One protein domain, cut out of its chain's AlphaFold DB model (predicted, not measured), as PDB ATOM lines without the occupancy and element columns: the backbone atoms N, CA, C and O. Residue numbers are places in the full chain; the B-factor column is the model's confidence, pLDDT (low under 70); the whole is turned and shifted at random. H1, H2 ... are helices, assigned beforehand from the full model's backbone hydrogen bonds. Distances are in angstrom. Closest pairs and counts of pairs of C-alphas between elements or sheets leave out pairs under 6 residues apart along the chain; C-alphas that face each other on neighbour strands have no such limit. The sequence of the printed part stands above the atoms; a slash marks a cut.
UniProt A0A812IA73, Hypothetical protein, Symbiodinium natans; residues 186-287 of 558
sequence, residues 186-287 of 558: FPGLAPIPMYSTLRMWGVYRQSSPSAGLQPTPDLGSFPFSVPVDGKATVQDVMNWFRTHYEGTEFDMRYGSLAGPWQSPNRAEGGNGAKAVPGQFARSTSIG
ATOM      1  N   PHE A 186      13.965   8.288  28.297       71.38
ATOM      2  CA  PHE A 186      13.239   9.037  27.280       71.38
ATOM      3  C   PHE A 186      12.851  10.413  27.824       71.38
ATOM      4  O   PHE A 186      12.059  10.492  28.771       71.38
ATOM      5  N   PRO A 187      13.339  11.508  27.215       69.81
ATOM      6  CA  PRO A 187      12.951  12.854  27.610       69.81
ATOM      7  C   PRO A 187      11.425  13.012  27.686       69.81
ATOM      8  O   PRO A 187      10.701  12.684  26.745       69.81
ATOM      9  N   GLY A 188      10.930  13.509  28.822       72.19
ATOM     10  CA  GLY A 188       9.500  13.724  29.063       72.19
ATOM     11  C   GLY A 188       8.728  12.520  29.616       72.19
ATOM     12  O   GLY A 188       7.534  12.656  29.874       72.19
ATOM     13  N   LEU A 189       9.375  11.372  29.834       75.06
ATOM     14  CA  LEU A 189       8.806  10.267  30.613       75.06
ATOM     15  C   LEU A 189       9.411  10.237  32.018       75.06
ATOM     16  O   LEU A 189      10.550  10.657  32.222       75.06
ATOM     17  N   ALA A 190       8.650   9.744  32.996       79.31
ATOM     18  CA  ALA A 190       9.165   9.545  34.346       79.31
ATOM     19  C   ALA A 190      10.213   8.408  34.368       79.31
ATOM     20  O   ALA A 190      10.070   7.455  33.596       79.31
ATOM     21  N   PRO A 191      11.218   8.463  35.262       82.50
ATOM     22  CA  PRO A 191      12.132   7.349  35.513       82.50
ATOM     23  C   PRO A 191      11.391   6.053  35.851       82.50
ATOM     24  O   PRO A 191      10.268   6.079  36.363       82.50
ATOM     25  N   ILE A 192      12.047   4.918  35.607       85.94
ATOM     26  CA  ILE A 192      11.570   3.591  36.017       85.94
ATOM     27  C   ILE A 192      12.575   3.056  37.042       85.94
ATOM     28  O   ILE A 192      13.551   2.415  36.649       85.94
ATOM     29  N   PRO A 193      12.369   3.302  38.350       86.19
ATOM     30  CA  PRO A 193      13.451   3.161  39.320       86.19
ATOM     31  C   PRO A 193      14.055   1.759  39.429       86.19
ATOM     32  O   PRO A 193      15.225   1.614  39.756       86.19
ATOM     33  N   MET A 194      13.266   0.720  39.139       92.12
ATOM     34  CA  MET A 194      13.721  -0.671  39.169       92.12
ATOM     35  C   MET A 194      13.761  -1.332  37.785       92.12
ATOM     36  O   MET A 194      13.615  -2.548  37.660       92.12
ATOM     37  N   TYR A 195      13.954  -0.544  36.724       90.88
ATOM     38  CA  TYR A 195      13.998  -1.033  35.339       90.88
ATOM     39  C   TYR A 195      15.037  -2.134  35.121       90.88
ATOM     40  O   TYR A 195      14.780  -3.122  34.434       90.88
ATOM     41  N   SER A 196      16.234  -1.945  35.668       93.75
ATOM     42  CA  SER A 196      17.362  -2.869  35.527       93.75
ATOM     43  C   SER A 196      17.425  -3.844  36.692       93.75
ATOM     44  O   SER A 196      17.570  -5.050  36.495       93.75
ATOM     45  N   THR A 197      17.249  -3.328  37.906       95.44
ATOM     46  CA  THR A 197      17.463  -4.079  39.140       95.44
ATOM     47  C   THR A 197      16.469  -5.216  39.335       95.44
ATOM     48  O   THR A 197      16.887  -6.289  39.762       95.44
ATOM     49  N   LEU A 198      15.194  -5.055  38.951       95.75
ATOM     50  CA  LEU A 198      14.232  -6.162  39.018       95.75
ATOM     51  C   LEU A 198      14.599  -7.301  38.066       95.75
ATOM     52  O   LEU A 198      14.511  -8.458  38.465       95.75
ATOM     53  N   ARG A 199      15.080  -7.005  36.852       96.19
ATOM     54  CA  ARG A 199      15.493  -8.039  35.884       96.19
ATOM     55  C   ARG A 199      16.729  -8.796  36.362       96.19
ATOM     56  O   ARG A 199      16.768 -10.019  36.272       96.19
ATOM     57  N   MET A 200      17.703  -8.079  36.929       96.56
ATOM     58  CA  MET A 200      18.877  -8.689  37.562       96.56
ATOM     59  C   MET A 200      18.464  -9.593  38.725       96.56
ATOM     60  O   MET A 200      18.800 -10.776  38.749       96.56
ATOM     61  N   TRP A 201      17.660  -9.060  39.646       97.00
ATOM     62  CA  TRP A 201      17.127  -9.811  40.776       97.00
ATOM     63  C   TRP A 201      16.311 -11.034  40.339       97.00
ATOM     64  O   TRP A 201      16.465 -12.106  40.917       97.00
ATOM     65  N   GLY A 202      15.498 -10.913  39.287       95.69
ATOM     66  CA  GLY A 202      14.683 -11.994  38.735       95.69
ATOM     67  C   GLY A 202      15.499 -13.205  38.277       95.69
ATOM     68  O   GLY A 202      15.041 -14.340  38.422       95.69
ATOM     69  N   VAL A 203      16.720 -12.986  37.785       95.94
ATOM     70  CA  VAL A 203      17.665 -14.064  37.460       95.94
ATOM     71  C   VAL A 203      18.405 -14.540  38.712       95.94
ATOM     72  O   VAL A 203      18.543 -15.747  38.925       95.94
ATOM     73  N   TYR A 204      18.851 -13.632  39.583       96.31
ATOM     74  CA  TYR A 204      19.572 -14.001  40.806       96.31
ATOM     75  C   TYR A 204      18.728 -14.831  41.779       96.31
ATOM     76  O   TYR A 204      19.234 -15.810  42.316       96.31
ATOM     77  N   ARG A 205      17.427 -14.558  41.926       94.38
ATOM     78  CA  ARG A 205      16.529 -15.384  42.760       94.38
ATOM     79  C   ARG A 205      16.399 -16.829  42.267       94.38
ATOM     80  O   ARG A 205      16.059 -17.704  43.054       94.38
ATOM     81  N   GLN A 206      16.628 -17.073  40.975       93.88
ATOM     82  CA  GLN A 206      16.568 -18.409  40.373       93.88
ATOM     83  C   GLN A 206      17.929 -19.112  40.399       93.88
ATOM     84  O   GLN A 206      17.997 -20.318  40.601       93.88
ATOM     85  N   SER A 207      19.009 -18.364  40.174       95.31
ATOM     86  CA  SER A 207      20.368 -18.901  40.020       95.31
ATOM     87  C   SER A 207      21.167 -18.970  41.327       95.31
ATOM     88  O   SER A 207      22.048 -19.820  41.464       95.31
ATOM     89  N   SER A 208      20.867 -18.087  42.278       95.81
ATOM     90  CA  SER A 208      21.580 -17.908  43.546       95.81
ATOM     91  C   SER A 208      20.623 -17.490  44.681       95.81
ATOM     92  O   SER A 208      20.780 -16.419  45.277       95.81
ATOM     93  N   PRO A 209      19.574 -18.280  44.994       94.25
ATOM     94  CA  PRO A 209      18.669 -17.948  46.094       94.25
ATOM     95  C   PRO A 209      19.396 -17.830  47.444       94.25
ATOM     96  O   PRO A 209      18.990 -17.015  48.275       94.25
ATOM     97  N   SER A 210      20.495 -18.568  47.659       94.69
ATOM     98  CA  SER A 210      21.300 -18.473  48.885       94.69
ATOM     99  C   SER A 210      21.970 -17.109  49.094       94.69
ATOM    100  O   SER A 210      22.239 -16.745  50.240       94.69
ATOM    101  N   ALA A 211      22.178 -16.317  48.033       92.00
ATOM    102  CA  ALA A 211      22.734 -14.969  48.145       92.00
ATOM    103  C   ALA A 211      21.787 -13.979  48.847       92.00
ATOM    104  O   ALA A 211      22.224 -12.904  49.254       92.00
ATOM    105  N   GLY A 212      20.495 -14.312  48.990       93.31
ATOM    106  CA  GLY A 212      19.538 -13.514  49.762       93.31
ATOM    107  C   GLY A 212      19.299 -12.098  49.224       93.31
ATOM    108  O   GLY A 212      18.829 -11.233  49.966       93.31
ATOM    109  N   LEU A 213      19.624 -11.851  47.951       94.31
ATOM    110  CA  LEU A 213      19.483 -10.544  47.313       94.31
ATOM    111  C   LEU A 213      18.014 -10.105  47.263       94.31
ATOM    112  O   LEU A 213      17.134 -10.870  46.864       94.31
ATOM    113  N   GLN A 214      17.768  -8.852  47.641       95.00
ATOM    114  CA  GLN A 214      16.433  -8.261  47.678       95.00
ATOM    115  C   GLN A 214      16.199  -7.329  46.478       95.00
ATOM    116  O   GLN A 214      17.156  -6.720  45.987       95.00
ATOM    117  N   PRO A 215      14.947  -7.176  46.014       93.81
ATOM    118  CA  PRO A 215      14.570  -6.125  45.074       93.81
ATOM    119  C   PRO A 215      14.902  -4.737  45.636       93.81
ATOM    120  O   PRO A 215      14.619  -4.445  46.797       93.81
ATOM    121  N   THR A 216      15.490  -3.863  44.821       94.44
ATOM    122  CA  THR A 216      15.896  -2.514  45.244       94.44
ATOM    123  C   THR A 216      16.074  -1.588  44.041       94.44
ATOM    124  O   THR A 216      16.463  -2.063  42.974       94.44
ATOM    125  N   PRO A 217      15.803  -0.274  44.157       92.38
ATOM    126  CA  PRO A 217      16.150   0.699  43.120       92.38
ATOM    127  C   PRO A 217      17.654   1.024  43.070       92.38
ATOM    128  O   PRO A 217      18.127   1.513  42.049       92.38
ATOM    129  N   ASP A 218      18.423   0.747  44.132       93.19
ATOM    130  CA  ASP A 218      19.870   0.998  44.140       93.19
ATOM    131  C   ASP A 218      20.609  -0.089  43.355       93.19
ATOM    132  O   ASP A 218      20.927  -1.158  43.886       93.19
ATOM    133  N   LEU A 219      20.930   0.200  42.095       91.12
ATOM    134  CA  LEU A 219      21.735  -0.683  41.254       91.12
ATOM    135  C   LEU A 219      23.094  -1.017  41.884       91.12
ATOM    136  O   LEU A 219      23.584  -2.133  41.725       91.12
ATOM    137  N   GLY A 220      23.682  -0.085  42.641       90.69
ATOM    138  CA  GLY A 220      24.995  -0.279  43.242       90.69
ATOM    139  C   GLY A 220      25.025  -1.243  44.422       90.69
ATOM    140  O   GLY A 220      26.112  -1.574  44.891       90.69
ATOM    141  N   SER A 221      23.862  -1.703  44.879       91.62
ATOM    142  CA  SER A 221      23.752  -2.766  45.877       91.62
ATOM    143  C   SER A 221      24.040  -4.158  45.303       91.62
ATOM    144  O   SER A 221      24.385  -5.066  46.061       91.62
ATOM    145  N   PHE A 222      23.935  -4.343  43.979       93.00
ATOM    146  CA  PHE A 222      24.266  -5.616  43.353       93.00
ATOM    147  C   PHE A 222      25.769  -5.739  43.088       93.00
ATOM    148  O   PHE A 222      26.398  -4.802  42.583       93.00
ATOM    149  N   PRO A 223      26.364  -6.909  43.383       92.56
ATOM    150  CA  PRO A 223      27.733  -7.182  42.985       92.56
ATOM    151  C   PRO A 223      27.819  -7.349  41.463       92.56
ATOM    152  O   PRO A 223      26.823  -7.594  40.783       92.56
ATOM    153  N   PHE A 224      29.043  -7.295  40.933       92.56
ATOM    154  CA  PHE A 224      29.308  -7.584  39.520       92.56
ATOM    155  C   PHE A 224      28.787  -8.970  39.088       92.56
ATOM    156  O   PHE A 224      28.274  -9.138  37.987       92.56
ATOM    157  N   SER A 225      28.933  -9.973  39.957       95.00
ATOM    158  CA  SER A 225      28.452 -11.337  39.736       95.00
ATOM    159  C   SER A 225      28.153 -12.020  41.069       95.00
ATOM    160  O   SER A 225      28.674 -11.601  42.106       95.00
ATOM    161  N   VAL A 226      27.364 -13.093  41.039       93.56
ATOM    162  CA  VAL A 226      27.055 -13.932  42.210       93.56
ATOM    163  C   VAL A 226      27.415 -15.393  41.945       93.56
ATOM    164  O   VAL A 226      27.294 -15.831  40.799       93.56
ATOM    165  N   PRO A 227      27.839 -16.165  42.962       94.62
ATOM    166  CA  PRO A 227      28.013 -17.607  42.816       94.62
ATOM    167  C   PRO A 227      26.662 -18.275  42.541       94.62
ATOM    168  O   PRO A 227      25.660 -17.916  43.153       94.62
ATOM    169  N   VAL A 228      26.622 -19.254  41.638       96.19
ATOM    170  CA  VAL A 228      25.415 -20.069  41.438       96.19
ATOM    171  C   VAL A 228      25.330 -21.158  42.509       96.19
ATOM    172  O   VAL A 228      26.334 -21.798  42.823       96.19
ATOM    173  N   ASP A 229      24.134 -21.403  43.050       93.75
ATOM    174  CA  ASP A 229      23.929 -22.388  44.133       93.75
ATOM    175  C   ASP A 229      24.166 -23.836  43.666       93.75
ATOM    176  O   ASP A 229      24.462 -24.732  44.455       93.75
ATOM    177  N   GLY A 230      24.053 -24.067  42.360       92.25
ATOM    178  CA  GLY A 230      24.325 -25.339  41.712       92.25
ATOM    179  C   GLY A 230      24.778 -25.136  40.272       92.25
ATOM    180  O   GLY A 230      24.639 -24.056  39.697       92.25
ATOM    181  N   LYS A 231      25.329 -26.191  39.664       93.06
ATOM    182  CA  LYS A 231      25.747 -26.145  38.259       93.06
ATOM    183  C   LYS A 231      24.526 -25.893  37.368       93.06
ATOM    184  O   LYS A 231      23.723 -26.801  37.175       93.06
ATOM    185  N   ALA A 232      24.442 -24.694  36.799       93.62
ATOM    186  CA  ALA A 232      23.380 -24.328  35.874       93.62
ATOM    187  C   ALA A 232      23.402 -25.228  34.630       93.62
ATOM    188  O   ALA A 232      24.438 -25.412  33.978       93.62
ATOM    189  N   THR A 233      22.248 -25.793  34.302       94.50
ATOM    190  CA  THR A 233      22.002 -26.484  33.039       94.50
ATOM    191  C   THR A 233      21.614 -25.475  31.959       94.50
ATOM    192  O   THR A 233      21.228 -24.343  32.248       94.50
ATOM    193  N   VAL A 234      21.664 -25.879  30.686       94.50
ATOM    194  CA  VAL A 234      21.170 -25.016  29.600       94.50
ATOM    195  C   VAL A 234      19.680 -24.696  29.766       94.50
ATOM    196  O   VAL A 234      19.243 -23.599  29.433       94.50
ATOM    197  N   GLN A 235      18.909 -25.629  30.327       94.81
ATOM    198  CA  GLN A 235      17.484 -25.441  30.559       94.81
ATOM    199  C   GLN A 235      17.216 -24.416  31.666       94.81
ATOM    200  O   GLN A 235      16.279 -23.631  31.535       94.81
ATOM    201  N   ASP A 236      18.062 -24.364  32.698       95.81
ATOM    202  CA  ASP A 236      17.990 -23.310  33.717       95.81
ATOM    203  C   ASP A 236      18.205 -21.937  33.077       95.81
ATOM    204  O   ASP A 236      17.393 -21.037  33.271       95.81
ATOM    205  N   VAL A 237      19.228 -21.804  32.221       96.06
ATOM    206  CA  VAL A 237      19.502 -20.553  31.495       96.06
ATOM    207  C   VAL A 237      18.327 -20.163  30.595       96.06
ATOM    208  O   VAL A 237      17.925 -19.005  30.606       96.06
ATOM    209  N   MET A 238      17.736 -21.110  29.855       96.69
ATOM    210  CA  MET A 238      16.529 -20.853  29.052       96.69
ATOM    211  C   MET A 238      15.382 -20.319  29.915       96.69
ATOM    212  O   MET A 238      14.712 -19.369  29.524       96.69
ATOM    213  N   ASN A 239      15.170 -20.895  31.099       95.25
ATOM    214  CA  ASN A 239      14.097 -20.487  32.002       95.25
ATOM    215  C   ASN A 239      14.342 -19.113  32.641       95.25
ATOM    216  O   ASN A 239      13.381 -18.374  32.857       95.25
ATOM    217  N   TRP A 240      15.597 -18.707  32.859       95.12
ATOM    218  CA  TRP A 240      15.917 -17.359  33.350       95.12
ATOM    219  C   TRP A 240      15.426 -16.246  32.411       95.12
ATOM    220  O   TRP A 240      15.129 -15.149  32.883       95.12
ATOM    221  N   PHE A 241      15.270 -16.525  31.111       94.44
ATOM    222  CA  PHE A 241      14.697 -15.584  30.142       94.44
ATOM    223  C   PHE A 241      13.161 -15.588  30.085       94.44
ATOM    224  O   PHE A 241      12.588 -14.694  29.472       94.44
ATOM    225  N   ARG A 242      12.478 -16.552  30.719       93.50
ATOM    226  CA  ARG A 242      11.014 -16.744  30.614       93.50
ATOM    227  C   ARG A 242      10.189 -16.018  31.679       93.50
ATOM    228  O   ARG A 242       8.968 -16.038  31.611       93.50
ATOM    229  N   THR A 243      10.840 -15.413  32.668       92.06
ATOM    230  CA  THR A 243      10.183 -14.876  33.871       92.06
ATOM    231  C   THR A 243       9.451 -13.551  33.640       92.06
ATOM    232  O   THR A 243       9.990 -12.615  33.033       92.06
ATOM    233  N   HIS A 244       8.286 -13.442  34.277       94.31
ATOM    234  CA  HIS A 244       7.552 -12.202  34.554       94.31
ATOM    235  C   HIS A 244       7.397 -11.958  36.066       94.31
ATOM    236  O   HIS A 244       6.489 -11.250  36.501       94.31
ATOM    237  N   TYR A 245       8.313 -12.536  36.851       94.56
ATOM    238  CA  TYR A 245       8.400 -12.470  38.312       94.56
ATOM    239  C   TYR A 245       7.348 -13.307  39.035       94.56
ATOM    240  O   TYR A 245       6.903 -12.955  40.126       94.56
ATOM    241  N   GLU A 246       7.009 -14.459  38.459       90.69
ATOM    242  CA  GLU A 246       5.987 -15.359  38.970       90.69
ATOM    243  C   GLU A 246       6.219 -15.709  40.449       90.69
ATOM    244  O   GLU A 246       7.349 -15.995  40.883       90.69
ATOM    245  N   GLY A 247       5.137 -15.653  41.233       89.25
ATOM    246  CA  GLY A 247       5.151 -15.948  42.671       89.25
ATOM    247  C   GLY A 247       5.769 -14.856  43.551       89.25
ATOM    248  O   GLY A 247       6.246 -15.163  44.640       89.25
ATOM    249  N   THR A 248       5.798 -13.605  43.087       90.88
ATOM    250  CA  THR A 248       6.294 -12.441  43.846       90.88
ATOM    251  C   THR A 248       5.303 -11.287  43.760       90.88
ATOM    252  O   THR A 248       4.395 -11.300  42.931       90.88
ATOM    253  N   GLU A 249       5.497 -10.247  44.565       88.81
ATOM    254  CA  GLU A 249       4.729  -9.002  44.485       88.81
ATOM    255  C   GLU A 249       4.907  -8.247  43.152       88.81
ATOM    256  O   GLU A 249       4.120  -7.352  42.846       88.81
ATOM    257  N   PHE A 250       5.908  -8.622  42.346       91.81
ATOM    258  CA  PHE A 250       6.167  -8.065  41.016       91.81
ATOM    259  C   PHE A 250       5.588  -8.911  39.875       91.81
ATOM    260  O   PHE A 250       5.813  -8.566  38.714       91.81
ATOM    261  N   ASP A 251       4.871 -10.002  40.177       92.56
ATOM    262  CA  ASP A 251       4.276 -10.890  39.172       92.56
ATOM    263  C   ASP A 251       3.334 -10.105  38.250       92.56
ATOM    264  O   ASP A 251       2.253  -9.652  38.639       92.56
ATOM    265  N   MET A 252       3.761  -9.942  36.998       92.50
ATOM    266  CA  MET A 252       3.057  -9.099  36.039       92.50
ATOM    267  C   MET A 252       1.753  -9.724  35.531       92.50
ATOM    268  O   MET A 252       0.993  -9.052  34.841       92.50
ATOM    269  N   ARG A 253       1.426 -10.968  35.880       89.81
ATOM    270  CA  ARG A 253       0.133 -11.571  35.518       89.81
ATOM    271  C   ARG A 253      -1.028 -11.009  36.340       89.81
ATOM    272  O   ARG A 253      -2.187 -11.187  35.978       89.81
ATOM    273  N   TYR A 254      -0.747 -10.290  37.425       86.06
ATOM    274  CA  TYR A 254      -1.776  -9.740  38.304       86.06
ATOM    275  C   TYR A 254      -1.924  -8.217  38.191       86.06
ATOM    276  O   TYR A 254      -1.067  -7.495  37.676       86.06
ATOM    277  N   GLY A 255      -3.058  -7.728  38.696       82.12
ATOM    278  CA  GLY A 255      -3.426  -6.315  38.698       82.12
ATOM    279  C   GLY A 255      -4.289  -5.896  37.507       82.12
ATOM    280  O   GLY A 255      -4.483  -6.629  36.540       82.12
ATOM    281  N   SER A 256      -4.824  -4.677  37.577       82.94
ATOM    282  CA  SER A 256      -5.767  -4.146  36.582       82.94
ATOM    283  C   SER A 256      -5.180  -4.062  35.173       82.94
ATOM    284  O   SER A 256      -5.895  -4.293  34.199       82.94
ATOM    285  N   LEU A 257      -3.875  -3.799  35.067       86.56
ATOM    286  CA  LEU A 257      -3.160  -3.725  33.793       86.56
ATOM    287  C   LEU A 257      -2.947  -5.089  33.121       86.56
ATOM    288  O   LEU A 257      -2.686  -5.112  31.924       86.56
ATOM    289  N   ALA A 258      -3.079  -6.201  33.853       89.50
ATOM    290  CA  ALA A 258      -3.004  -7.548  33.284       89.50
ATOM    291  C   ALA A 258      -4.323  -7.992  32.622       89.50
ATOM    292  O   ALA A 258      -4.378  -8.999  31.914       89.50
ATOM    293  N   GLY A 259      -5.399  -7.229  32.838       90.50
ATOM    294  CA  GLY A 259      -6.716  -7.533  32.301       90.50
ATOM    295  C   GLY A 259      -7.352  -8.791  32.913       90.50
ATOM    296  O   GLY A 259      -6.844  -9.359  33.881       90.50
ATOM    297  N   PRO A 260      -8.501  -9.223  32.369       89.19
ATOM    298  CA  PRO A 260      -9.250 -10.359  32.902       89.19
ATOM    299  C   PRO A 260      -8.538 -11.695  32.715       89.19
ATOM    300  O   PRO A 260      -8.784 -12.615  33.484       89.19
ATOM    301  N   TRP A 261      -7.646 -11.799  31.732       90.25
ATOM    302  CA  TRP A 261      -6.939 -13.037  31.411       90.25
ATOM    303  C   TRP A 261      -5.476 -13.027  31.850       90.25
ATOM    304  O   TRP A 261      -4.709 -13.841  31.360       90.25
ATOM    305  N   GLN A 262      -5.091 -12.135  32.765       91.50
ATOM    306  CA  GLN A 262      -3.784 -12.170  33.431       91.50
ATOM    307  C   GLN A 262      -2.573 -12.106  32.478       91.50
ATOM    308  O   GLN A 262      -1.557 -12.766  32.699       91.50
ATOM    309  N   SER A 263      -2.663 -11.305  31.411       92.12
ATOM    310  CA  SER A 263      -1.530 -11.099  30.502       92.12
ATOM    311  C   SER A 263      -0.421 -10.311  31.211       92.12
ATOM    312  O   SER A 263      -0.698  -9.248  31.773       92.12
ATOM    313  N   PRO A 264       0.843 -10.771  31.200       92.00
ATOM    314  CA  PRO A 264       1.977 -10.022  31.722       92.00
ATOM    315  C   PRO A 264       2.457  -8.939  30.753       92.00
ATOM    316  O   PRO A 264       3.227  -8.065  31.148       92.00
ATOM    317  N   ASN A 265       1.996  -8.948  29.500       89.50
ATOM    318  CA  ASN A 265       2.411  -7.967  28.510       89.50
ATOM    319  C   ASN A 265       1.822  -6.584  28.817       89.50
ATOM    320  O   ASN A 265       0.722  -6.437  29.358       89.50
ATOM    321  N   ARG A 266       2.592  -5.533  28.519       86.75
ATOM    322  CA  ARG A 266       2.218  -4.143  28.801       86.75
ATOM    323  C   ARG A 266       2.428  -3.268  27.579       86.75
ATOM    324  O   ARG A 266       3.456  -3.347  26.914       86.75
ATOM    325  N   ALA A 267       1.461  -2.390  27.326       81.75
ATOM    326  CA  ALA A 267       1.625  -1.320  26.356       81.75
ATOM    327  C   ALA A 267       2.543  -0.241  26.956       81.75
ATOM    328  O   ALA A 267       2.137   0.507  27.845       81.75
ATOM    329  N   GLU A 268       3.792  -0.189  26.494       77.88
ATOM    330  CA  GLU A 268       4.777   0.813  26.912       77.88
ATOM    331  C   GLU A 268       4.535   2.154  26.183       77.88
ATOM    332  O   GLU A 268       4.351   2.202  24.966       77.88
ATOM    333  N   GLY A 269       4.554   3.270  26.922       77.00
ATOM    334  CA  GLY A 269       4.472   4.625  26.361       77.00
ATOM    335  C   GLY A 269       3.073   5.069  25.900       77.00
ATOM    336  O   GLY A 269       2.065   4.855  26.571       77.00
ATOM    337  N   GLY A 270       3.015   5.775  24.765       80.88
ATOM    338  CA  GLY A 270       1.777   6.329  24.202       80.88
ATOM    339  C   GLY A 270       1.250   7.598  24.895       80.88
ATOM    340  O   GLY A 270       1.789   8.073  25.893       80.88
ATOM    341  N   ASN A 271       0.178   8.179  24.342       83.75
ATOM    342  CA  ASN A 271      -0.410   9.429  24.856       83.75
ATOM    343  C   ASN A 271      -1.005   9.271  26.264       83.75
ATOM    344  O   ASN A 271      -1.005  10.228  27.031       83.75
ATOM    345  N   GLY A 272      -1.468   8.066  26.614       82.88
ATOM    346  CA  GLY A 272      -1.989   7.762  27.948       82.88
ATOM    347  C   GLY A 272      -0.924   7.914  29.036       82.88
ATOM    348  O   GLY A 272      -1.146   8.657  29.984       82.88
ATOM    349  N   ALA A 273       0.254   7.305  28.857       79.38
ATOM    350  CA  ALA A 273       1.362   7.408  29.814       79.38
ATOM    351  C   ALA A 273       1.955   8.827  29.911       79.38
ATOM    352  O   ALA A 273       2.546   9.184  30.925       79.38
ATOM    353  N   LYS A 274       1.784   9.657  28.868       79.38
ATOM    354  CA  LYS A 274       2.133  11.088  28.915       79.38
ATOM    355  C   LYS A 274       1.117  11.914  29.707       79.38
ATOM    356  O   LYS A 274       1.487  12.919  30.303       79.38
ATOM    357  N   ALA A 275      -0.156  11.523  29.673       85.88
ATOM    358  CA  ALA A 275      -1.245  12.242  30.330       85.88
ATOM    359  C   ALA A 275      -1.422  11.838  31.800       85.88
ATOM    360  O   ALA A 275      -1.773  12.677  32.626       85.88
ATOM    361  N   VAL A 276      -1.190  10.564  32.127       84.25
ATOM    362  CA  VAL A 276      -1.329  10.019  33.478       84.25
ATOM    363  C   VAL A 276       0.017   9.444  33.912       84.25
ATOM    364  O   VAL A 276       0.425   8.408  33.381       84.25
ATOM    365  N   PRO A 277       0.719  10.090  34.862       77.81
ATOM    366  CA  PRO A 277       2.001   9.596  35.334       77.81
ATOM    367  C   PRO A 277       1.812   8.275  36.088       77.81
ATOM    368  O   PRO A 277       0.952   8.151  36.959       77.81
ATOM    369  N   GLY A 278       2.639   7.288  35.760       80.75
ATOM    370  CA  GLY A 278       2.625   5.969  36.381       80.75
ATOM    371  C   GLY A 278       3.657   5.056  35.730       80.75
ATOM    372  O   GLY A 278       4.156   5.355  34.647       80.75
ATOM    373  N   GLN A 279       3.989   3.957  36.404       80.69
ATOM    374  CA  GLN A 279       4.930   2.957  35.905       80.69
ATOM    375  C   GLN A 279       4.489   1.553  36.318       80.69
ATOM    376  O   GLN A 279       3.756   1.373  37.290       80.69
ATOM    377  N   PHE A 280       4.973   0.560  35.583       86.44
ATOM    378  CA  PHE A 280       4.872  -0.860  35.912       86.44
ATOM    379  C   PHE A 280       6.264  -1.497  35.844       86.44
ATOM    380  O   PHE A 280       7.185  -0.940  35.244       86.44
ATOM    381  N   ALA A 281       6.432  -2.655  36.486       89.00
ATOM    382  CA  ALA A 281       7.670  -3.422  36.399       89.00
ATOM    383  C   ALA A 281       7.973  -3.804  34.940       89.00
ATOM    384  O   ALA A 281       7.055  -4.033  34.158       89.00
ATOM    385  N   ARG A 282       9.254  -3.907  34.577       90.44
ATOM    386  CA  ARG A 282       9.672  -4.451  33.279       90.44
ATOM    387  C   ARG A 282      10.126  -5.891  33.462       90.44
ATOM    388  O   ARG A 282      11.097  -6.122  34.179       90.44
ATOM    389  N   SER A 283       9.438  -6.843  32.841       91.75
ATOM    390  CA  SER A 283       9.808  -8.262  32.847       91.75
ATOM    391  C   SER A 283      11.032  -8.551  31.974       91.75
ATOM    392  O   SER A 283      11.433  -7.738  31.136       91.75
ATOM    393  N   THR A 284      11.635  -9.724  32.187       92.00
ATOM    394  CA  THR A 284      12.702 -10.242  31.321       92.00
ATOM    395  C   THR A 284      12.120 -10.741  30.002       92.00
ATOM    396  O   THR A 284      12.594 -10.331  28.945       92.00
ATOM    397  N   SER A 285      11.069 -11.568  30.059       91.56
ATOM    398  CA  SER A 285      10.303 -11.944  28.867       91.56
ATOM    399  C   SER A 285       9.259 -10.866  28.591       91.56
ATOM    400  O   SER A 285       8.515 -10.473  29.485       91.56
ATOM    401  N   ILE A 286       9.216 -10.347  27.369       86.62
ATOM    402  CA  ILE A 286       8.316  -9.256  26.980       86.62
ATOM    403  C   ILE A 286       7.888  -9.450  25.528       86.62
ATOM    404  O   ILE A 286       8.724  -9.787  24.691       86.62
ATOM    405  N   GLY A 287       6.621  -9.175  25.210       79.12
ATOM    406  CA  GLY A 287       6.040  -9.283  23.861       79.12
ATOM    407  C   GLY A 287       6.537  -8.266  22.820       79.12
ATOM    408  O   GLY A 287       5.778  -7.846  21.960       79.12
TER     409      GLY A 287
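What this domain is: This is residues 186 to 287 of the 558 residues of the protein "Hypothetical protein" of Symbiodinium natans (UniProt A0A812IA73). This domain has little regular structure: it is mostly loops, with H1 and H2 toward one end of its longest axis and the short H3 near the other. Residues 208 to 233 make a wide loop from H1 to H2, and residues 276 to 287 fold back from H3 toward the middle. The printed part has 102 residues with three named helices, H1, H2, H3 in chain order, and no named strand; the class is all helix, with 24 residues in named elements. It is only just compact, close to loose, with a radius of gyration of the C-alphas of 15.1 A and spans of 47 by 33 by 20 A.

Where its parts are: H1, residues 197 to 207, begins at C-alpha 197 (17.463, -4.079, 39.140) and is 15.1 A long. H2, residues 234 to 240, measures 10.0 A. H3, residues 270 to 275, measures 9.0 A and ends at C-alpha 275 (-1.245, 12.242, 30.330).

How they stand to each other: H1 and H2, a helical hairpin, only just touch, with 3 pairs of C-alphas within 8 A; the closest are those of Val 203 and Trp 240, 5.6 A. Their tilt of 37 degrees is only just steep, opposite ways. H3 is apart from both. Every O i to N i+4 pair is within hydrogen-bond range in H2 and H3, and 6 of 7 in H1.

The domain as a whole: The farthest C-alphas, Lys 231 and Ala 275, are 47.6 A apart. The printed part has no cut, and both links are long. Mean pLDDT of the printed part is 89.7; residue 187 is under 70.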